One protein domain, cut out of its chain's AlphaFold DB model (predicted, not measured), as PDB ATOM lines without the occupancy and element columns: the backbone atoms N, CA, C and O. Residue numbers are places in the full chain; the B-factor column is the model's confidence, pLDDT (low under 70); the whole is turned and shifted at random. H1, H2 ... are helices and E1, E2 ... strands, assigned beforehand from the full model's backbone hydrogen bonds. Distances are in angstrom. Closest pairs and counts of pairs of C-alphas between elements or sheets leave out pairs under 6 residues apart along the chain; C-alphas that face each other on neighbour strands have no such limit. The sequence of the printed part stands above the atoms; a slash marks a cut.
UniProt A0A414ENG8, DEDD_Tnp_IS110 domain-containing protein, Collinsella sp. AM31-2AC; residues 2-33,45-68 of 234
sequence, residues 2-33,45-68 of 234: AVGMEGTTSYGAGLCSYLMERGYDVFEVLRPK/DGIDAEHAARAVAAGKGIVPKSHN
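What this domain is: This is residues 2 to 33 and 45 to 68 of the 234 residues of the protein "DEDD_Tnp_IS110 domain-containing protein" of Collinsella sp. AM31-2AC (UniProt A0A414ENG8). Two short parallel strands, E1 and E2, lie side by side between two helices, H1 nearer E2 and H2 nearer E1; residues 58 to 68 run back past the strands. The printed part has 56 residues, in the order E1, H1, E2, H2, and is of mixed class. It is compact, with a radius of gyration of the C-alphas of 10.4 A, and spans 27 by 19 by 18 A.

Where its parts are: E1, residues 2 to 5, begins at C-alpha 2 (33.217, -43.359, -17.961). H1 is residues 13 to 21, 12.3 A long, and E2 residues 25 to 28. H2, residues 45 to 57, is 18.4 A long and ends at C-alpha 57 (37.794, -44.966, -24.672).

How they stand to each other: E1 and E2 are parallel at 25 degrees, with N 3 and O 25 2.9 A apart and N 27 and O 3 2.8 A apart, within hydrogen-bond range. E1, H1 and E2 form a strand-helix-strand unit, two parallel neighbour strands with a helix between them in the chain, with a right-handed crossover. The closest C-alphas of E1 and H2, Gly 4 and Ala 52, are 4.8 A apart; those of H1 and E2, Met 20 and Val 26, 6.4 A. H1 and H2 are apart. In both helices every O i to N i+4 pair is within hydrogen-bond range.

The domain as a whole: The C-alphas farthest apart, Arg 22 and Lys 33, are 31.6 A apart. Residues 34 to 44 are not printed, with 17.0 A between C-alphas 33 and 45. The pLDDT is under 70 at residues 31 to 33 and 66 to 68.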
ATOM      1  N   ALA A   2      32.105 -44.310 -17.976       87.88
ATOM      2  CA  ALA A   2      33.217 -43.359 -17.961       87.88
ATOM      3  C   ALA A   2      32.890 -42.068 -18.725       87.88
ATOM      4  O   ALA A   2      32.285 -42.121 -19.797       87.88
ATOM      5  N   VAL A   3      33.310 -40.919 -18.188       89.38
ATOM      6  CA  VAL A   3      33.075 -39.587 -18.767       89.38
ATOM      7  C   VAL A   3      34.410 -38.878 -18.982       89.38
ATOM      8  O   VAL A   3      35.184 -38.713 -18.046       89.38
ATOM      9  N   GLY A   4      34.678 -38.436 -20.212       89.38
ATOM     10  CA  GLY A   4      35.845 -37.612 -20.534       89.38
ATOM     11  C   GLY A   4      35.506 -36.131 -20.537       89.38
ATOM     12  O   GLY A   4      34.561 -35.734 -21.214       89.38
ATOM     13  N   MET A   5      36.285 -35.314 -19.826       86.50
ATOM     14  CA  MET A   5      36.092 -33.861 -19.778       86.50
ATOM     15  C   MET A   5      37.399 -33.091 -19.976       86.50
ATOM     16  O   MET A   5      38.456 -33.502 -19.501       86.50
ATOM     17  N   GLU A   6      37.328 -31.942 -20.646       84.44
ATOM     18  CA  GLU A   6      38.425 -30.970 -20.708       84.44
ATOM     19  C   GLU A   6      38.221 -29.902 -19.624       84.44
ATOM     20  O   GLU A   6      37.116 -29.390 -19.441       84.44
ATOM     21  N   GLY A   7      39.289 -29.543 -18.903       77.38
ATOM     22  CA  GLY A   7      39.246 -28.444 -17.938       77.38
ATOM     23  C   GLY A   7      38.429 -28.755 -16.686       77.38
ATOM     24  O   GLY A   7      37.706 -27.878 -16.199       77.38
ATOM     25  N   THR A   8      38.577 -29.970 -16.152       79.12
ATOM     26  CA  THR A   8      37.978 -30.400 -14.879       79.12
ATOM     27  C   THR A   8      38.343 -29.454 -13.742       79.12
ATOM     28  O   THR A   8      37.504 -29.212 -12.904       79.12
ATOM     29  N   THR A   9      39.509 -28.794 -13.764       71.88
ATOM     30  CA  THR A   9      39.899 -27.807 -12.733       71.88
ATOM     31  C   THR A   9      39.479 -26.352 -13.016       71.88
ATOM     32  O   THR A   9      39.975 -25.422 -12.389       71.88
ATOM     33  N   SER A  10      38.613 -26.108 -14.001       73.38
ATOM     34  CA  SER A  10      38.209 -24.748 -14.394       73.38
ATOM     35  C   SER A  10      36.689 -24.628 -14.523       73.38
ATOM     36  O   SER A  10      35.961 -24.925 -13.583       73.38
ATOM     37  N   TYR A  11      36.188 -24.239 -15.694       75.69
ATOM     38  CA  TYR A  11      34.762 -24.167 -15.989       75.69
ATOM     39  C   TYR A  11      34.047 -25.520 -15.785       75.69
ATOM     40  O   TYR A  11      32.868 -25.549 -15.452       75.69
ATOM     41  N   GLY A  12      34.766 -26.642 -15.931       79.50
ATOM     42  CA  GLY A  12      34.246 -27.994 -15.717       79.50
ATOM     43  C   GLY A  12      34.235 -28.483 -14.263       79.50
ATOM     44  O   GLY A  12      33.768 -29.595 -14.036       79.50
ATOM     45  N   ALA A  13      34.714 -27.704 -13.282       80.81
ATOM     46  CA  ALA A  13      34.902 -28.173 -11.898       80.81
ATOM     47  C   ALA A  13      33.604 -28.576 -11.193       80.81
ATOM     48  O   ALA A  13      33.530 -29.649 -10.587       80.81
ATOM     49  N   GLY A  14      32.553 -27.764 -11.330       81.94
ATOM     50  CA  GLY A  14      31.246 -28.083 -10.751       81.94
ATOM     51  C   GLY A  14      30.640 -29.349 -11.362       81.94
ATOM     52  O   GLY A  14      30.173 -30.225 -10.640       81.94
ATOM     53  N   LEU A  15      30.719 -29.488 -12.690       85.50
ATOM     54  CA  LEU A  15      30.225 -30.674 -13.392       85.50
ATOM     55  C   LEU A  15      31.045 -31.925 -13.045       85.50
ATOM     56  O   LEU A  15      30.472 -32.997 -12.864       85.50
ATOM     57  N   CYS A  16      32.366 -31.788 -12.911       86.56
ATOM     58  CA  CYS A  16      33.261 -32.876 -12.523       86.56
ATOM     59  C   CYS A  16      32.865 -33.414 -11.149       86.56
ATOM     60  O   CYS A  16      32.643 -34.613 -11.003       86.56
ATOM     61  N   SER A  17      32.703 -32.513 -10.180       83.38
ATOM     62  CA  SER A  17      32.314 -32.857  -8.808       83.38
ATOM     63  C   SER A  17      30.941 -33.533  -8.772       83.38
ATOM     64  O   SER A  17      30.813 -34.640  -8.259       83.38
ATOM     65  N   TYR A  18      29.941 -32.948  -9.439       85.88
ATOM     66  CA  TYR A  18      28.575 -33.483  -9.518       85.88
ATOM     67  C   TYR A  18      28.490 -34.899 -10.120       85.88
ATOM     68  O   TYR A  18      27.660 -35.714  -9.705       85.88
ATOM     69  N   LEU A  19      29.314 -35.190 -11.133       89.19
ATOM     70  CA  LEU A  19      29.382 -36.512 -11.760       89.19
ATOM     71  C   LEU A  19      30.116 -37.518 -10.864       89.19
ATOM     72  O   LEU A  19      29.647 -38.645 -10.705       89.19
ATOM     73  N   MET A  20      31.223 -37.112 -10.240       85.81
ATOM     74  CA  MET A  20      31.962 -37.971  -9.309       85.81
ATOM     75  C   MET A  20      31.119 -38.341  -8.078       85.81
ATOM     76  O   MET A  20      31.098 -39.507  -7.692       85.81
ATOM     77  N   GLU A  21      30.349 -37.402  -7.520       86.25
ATOM     78  CA  GLU A  21      29.421 -37.648  -6.398       86.25
ATOM     79  C   GLU A  21      28.334 -38.683  -6.721       86.25
ATOM     80  O   GLU A  21      27.864 -39.397  -5.838       86.25
ATOM     81  N   ARG A  22      27.943 -38.800  -7.995       90.69
ATOM     82  CA  ARG A  22      26.983 -39.811  -8.473       90.69
ATOM     83  C   ARG A  22      27.628 -41.142  -8.861       90.69
ATOM     84  O   ARG A  22      26.935 -42.017  -9.375       90.69
ATOM     85  N   GLY A  23      28.929 -41.302  -8.628       87.38
ATOM     86  CA  GLY A  23      29.656 -42.536  -8.914       87.38
ATOM     87  C   GLY A  23      30.014 -42.735 -10.389       87.38
ATOM     88  O   GLY A  23      30.219 -43.871 -10.812       87.38
ATOM     89  N   TYR A  24      30.077 -41.666 -11.191       90.50
ATOM     90  CA  TYR A  24      30.632 -41.752 -12.545       90.50
ATOM     91  C   TYR A  24      32.166 -41.723 -12.515       90.50
ATOM     92  O   TYR A  24      32.771 -40.931 -11.792       90.50
ATOM     93  N   ASP A  25      32.796 -42.528 -13.376       89.19
ATOM     94  CA  ASP A  25      34.249 -42.530 -13.560       89.19
ATOM     95  C   ASP A  25      34.647 -41.358 -14.467       89.19
ATOM     96  O   ASP A  25      34.612 -41.457 -15.698       89.19
ATOM     97  N   VAL A  26      34.970 -40.213 -13.868       89.56
ATOM     98  CA  VAL A  26      35.356 -39.008 -14.615       89.56
ATOM     99  C   VAL A  26      36.858 -39.013 -14.885       89.56
ATOM    100  O   VAL A  26      37.657 -39.262 -13.987       89.56
ATOM    101  N   PHE A  27      37.242 -38.683 -16.117       89.38
ATOM    102  CA  PHE A  27      38.625 -38.546 -16.552       89.38
ATOM    103  C   PHE A  27      38.854 -37.176 -17.186       89.38
ATOM    104  O   PHE A  27      38.111 -36.750 -18.074       89.38
ATOM    105  N   GLU A  28      39.917 -36.495 -16.767       88.62
ATOM    106  CA  GLU A  28      40.384 -35.292 -17.440       88.62
ATOM    107  C   GLU A  28      41.172 -35.685 -18.696       88.62
ATOM    108  O   GLU A  28      42.038 -36.564 -18.673       88.62
ATOM    109  N   VAL A  29      40.861 -35.044 -19.818       87.25
ATOM    110  CA  VAL A  29      41.537 -35.274 -21.094       87.25
ATOM    111  C   VAL A  29      42.406 -34.066 -21.407       87.25
ATOM    112  O   VAL A  29      41.914 -32.976 -21.691       87.25
ATOM    113  N   LEU A  30      43.724 -34.264 -21.370       76.69
ATOM    114  CA  LEU A  30      44.679 -33.223 -21.732       76.69
ATOM    115  C   LEU A  30      44.687 -33.025 -23.245       76.69
ATOM    116  O   LEU A  30      44.960 -33.948 -24.018       76.69
ATOM    117  N   ARG A  31      44.444 -31.790 -23.677       66.31
ATOM    118  CA  ARG A  31      44.497 -31.448 -25.092       66.31
ATOM    119  C   ARG A  31      45.949 -31.262 -25.553       66.31
ATOM    120  O   ARG A  31      46.712 -30.559 -24.881       66.31
ATOM    121  N   PRO A  32      46.363 -31.830 -26.701       59.50
ATOM    122  CA  PRO A  32      47.650 -31.493 -27.296       59.50
ATOM    123  C   PRO A  32      47.723 -29.990 -27.587       59.50
ATOM    124  O   PRO A  32      46.718 -29.334 -27.875       59.50
ATOM    125  N   LYS A  33      48.936 -29.441 -27.461       54.56
ATOM    126  CA  LYS A  33      49.208 -28.002 -27.540       54.56
ATOM    127  C   LYS A  33      48.581 -27.428 -28.810       54.56
ATOM    128  O   LYS A  33      48.792 -27.952 -29.897       54.56
ATOM    129  N   ASP A  45      32.043 -26.961 -29.178       78.06
ATOM    130  CA  ASP A  45      32.205 -27.773 -27.965       78.06
ATOM    131  C   ASP A  45      31.857 -29.260 -28.215       78.06
ATOM    132  O   ASP A  45      32.356 -30.140 -27.524       78.06
ATOM    133  N   GLY A  46      31.076 -29.563 -29.264       80.44
ATOM    134  CA  GLY A  46      30.762 -30.933 -29.690       80.44
ATOM    135  C   GLY A  46      31.965 -31.721 -30.222       80.44
ATOM    136  O   GLY A  46      32.126 -32.889 -29.873       80.44
ATOM    137  N   ILE A  47      32.850 -31.089 -31.006       80.44
ATOM    138  CA  ILE A  47      34.099 -31.733 -31.460       80.44
ATOM    139  C   ILE A  47      34.991 -32.025 -30.248       80.44
ATOM    140  O   ILE A  47      35.630 -33.073 -30.172       80.44
ATOM    141  N   ASP A  48      35.012 -31.109 -29.282       79.38
ATOM    142  CA  ASP A  48      35.821 -31.229 -28.071       79.38
ATOM    143  C   ASP A  48      35.297 -32.371 -27.178       79.38
ATOM    144  O   ASP A  48      36.090 -33.187 -26.699       79.38
ATOM    145  N   ALA A  49      33.972 -32.513 -27.059       84.19
ATOM    146  CA  ALA A  49      33.320 -33.611 -26.346       84.19
ATOM    147  C   ALA A  49      33.579 -34.985 -26.994       84.19
ATOM    148  O   ALA A  49      33.926 -35.938 -26.294       84.19
ATOM    149  N   GLU A  50      33.471 -35.100 -28.325       87.50
ATOM    150  CA  GLU A  50      33.770 -36.353 -29.035       87.50
ATOM    151  C   GLU A  50      35.241 -36.754 -28.855       87.50
ATOM    152  O   GLU A  50      35.557 -37.913 -28.565       87.50
ATOM    153  N   HIS A  51      36.157 -35.788 -28.976       84.75
ATOM    154  CA  HIS A  51      37.577 -36.022 -28.735       84.75
ATOM    155  C   HIS A  51      37.846 -36.499 -27.304       84.75
ATOM    156  O   HIS A  51      38.643 -37.425 -27.123       84.75
ATOM    157  N   ALA A  52      37.190 -35.903 -26.307       85.88
ATOM    158  CA  ALA A  52      37.319 -36.321 -24.916       85.88
ATOM    159  C   ALA A  52      36.797 -37.752 -24.707       85.88
ATOM    160  O   ALA A  52      37.501 -38.584 -24.130       85.88
ATOM    161  N   ALA A  53      35.625 -38.080 -25.256       88.38
ATOM    162  CA  ALA A  53      35.063 -39.429 -25.196       88.38
ATOM    163  C   ALA A  53      35.989 -40.467 -25.852       88.38
ATOM    164  O   ALA A  53      36.295 -41.502 -25.256       88.38
ATOM    165  N   ARG A  54      36.513 -40.166 -27.049       88.25
ATOM    166  CA  ARG A  54      37.439 -41.054 -27.768       88.25
ATOM    167  C   ARG A  54      38.760 -41.241 -27.017       88.25
ATOM    168  O   ARG A  54      39.320 -42.334 -27.027       88.25
ATOM    169  N   ALA A  55      39.263 -40.200 -26.357       86.56
ATOM    170  CA  ALA A  55      40.478 -40.288 -25.552       86.56
ATOM    171  C   ALA A  55      40.291 -41.188 -24.324       86.56
ATOM    172  O   ALA A  55      41.164 -42.012 -24.046       86.56
ATOM    173  N   VAL A  56      39.154 -41.082 -23.633       89.12
ATOM    174  CA  VAL A  56      38.821 -41.967 -22.506       89.12
ATOM    175  C   VAL A  56      38.641 -43.407 -22.970       89.12
ATOM    176  O   VAL A  56      39.233 -44.303 -22.375       89.12
ATOM    177  N   ALA A  57      37.929 -43.633 -24.078       88.25
ATOM    178  CA  ALA A  57      37.794 -44.966 -24.672       88.25
ATOM    179  C   ALA A  57      39.156 -45.581 -25.055       88.25
ATOM    180  O   ALA A  57      39.344 -46.789 -24.958       88.25
ATOM    181  N   ALA A  58      40.126 -44.748 -25.442       88.31
ATOM    182  CA  ALA A  58      41.497 -45.159 -25.737       88.31
ATOM    183  C   ALA A  58      42.409 -45.264 -24.492       88.31
ATOM    184  O   ALA A  58      43.621 -45.422 -24.654       88.31
ATOM    185  N   GLY A  59      41.877 -45.118 -23.273       85.81
ATOM    186  CA  GLY A  59      42.646 -45.191 -22.024       85.81
ATOM    187  C   GLY A  59      43.611 -44.018 -21.798       85.81
ATOM    188  O   GLY A  59      44.568 -44.147 -21.042       85.81
ATOM    189  N   LYS A  60      43.397 -42.878 -22.468       84.50
ATOM    190  CA  LYS A  60      44.268 -41.684 -22.403       84.50
ATOM    191  C   LYS A  60      43.774 -40.614 -21.423       84.50
ATOM    192  O   LYS A  60      44.315 -39.510 -21.406       84.50
ATOM    193  N   GLY A  61      42.734 -40.914 -20.651       82.88
ATOM    194  CA  GLY A  61      42.236 -40.044 -19.592       82.88
ATOM    195  C   GLY A  61      43.138 -40.085 -18.359       82.88
ATOM    196  O   GLY A  61      43.651 -41.144 -18.000       82.88
ATOM    197  N   ILE A  62      43.327 -38.943 -17.703       85.12
ATOM    198  CA  ILE A  62      43.973 -38.863 -16.389       85.12
ATOM    199  C   ILE A  62      42.902 -38.707 -15.309       85.12
ATOM    200  O   ILE A  62      41.842 -38.135 -15.557       85.12
ATOM    201  N   VAL A  63      43.167 -39.217 -14.105       83.12
ATOM    202  CA  VAL A  63      42.275 -38.981 -12.962       83.12
ATOM    203  C   VAL A  63      42.241 -37.470 -12.702       83.12
ATOM    204  O   VAL A  63      43.318 -36.879 -12.550       83.12
ATOM    205  N   PRO A  64      41.053 -36.831 -12.680       79.12
ATOM    206  CA  PRO A  64      40.930 -35.415 -12.389       79.12
ATOM    207  C   PRO A  64      41.606 -35.102 -11.064       79.12
ATOM    208  O   PRO A  64      41.550 -35.891 -10.114       79.12
ATOM    209  N   LYS A  65      42.250 -33.940 -10.986       71.69
ATOM    210  CA  LYS A  65      42.815 -33.485  -9.720       71.69
ATOM    211  C   LYS A  65      41.697 -33.426  -8.678       71.69
ATOM    212  O   LYS A  65      40.642 -32.864  -8.952       71.69
ATOM    213  N   SER A  66      41.926 -34.015  -7.505       64.19
ATOM    214  CA  SER A  66      40.915 -34.055  -6.450       64.19
ATOM    215  C   SER A  66      40.499 -32.634  -6.077       64.19
ATOM    216  O   SER A  66      41.304 -31.855  -5.559       64.19
ATOM    217  N   HIS A  67      39.235 -32.315  -6.342       61.28
ATOM    218  CA  HIS A  67      38.559 -31.131  -5.835       61.28
ATOM    219  C   HIS A  67      38.175 -31.380  -4.383       61.28
ATOM    220  O   HIS A  67      37.004 -31.499  -4.042       61.28
ATOM    221  N   ASN A  68      39.169 -31.525  -3.508       60.94
ATOM    222  CA  ASN A  68      38.852 -31.455  -2.093       60.94
ATOM    223  C   ASN A  68      38.359 -30.028  -1.844       60.94
ATOM    224  O   ASN A  68      39.023 -29.075  -2.257       60.94
TER     225      ASN A  68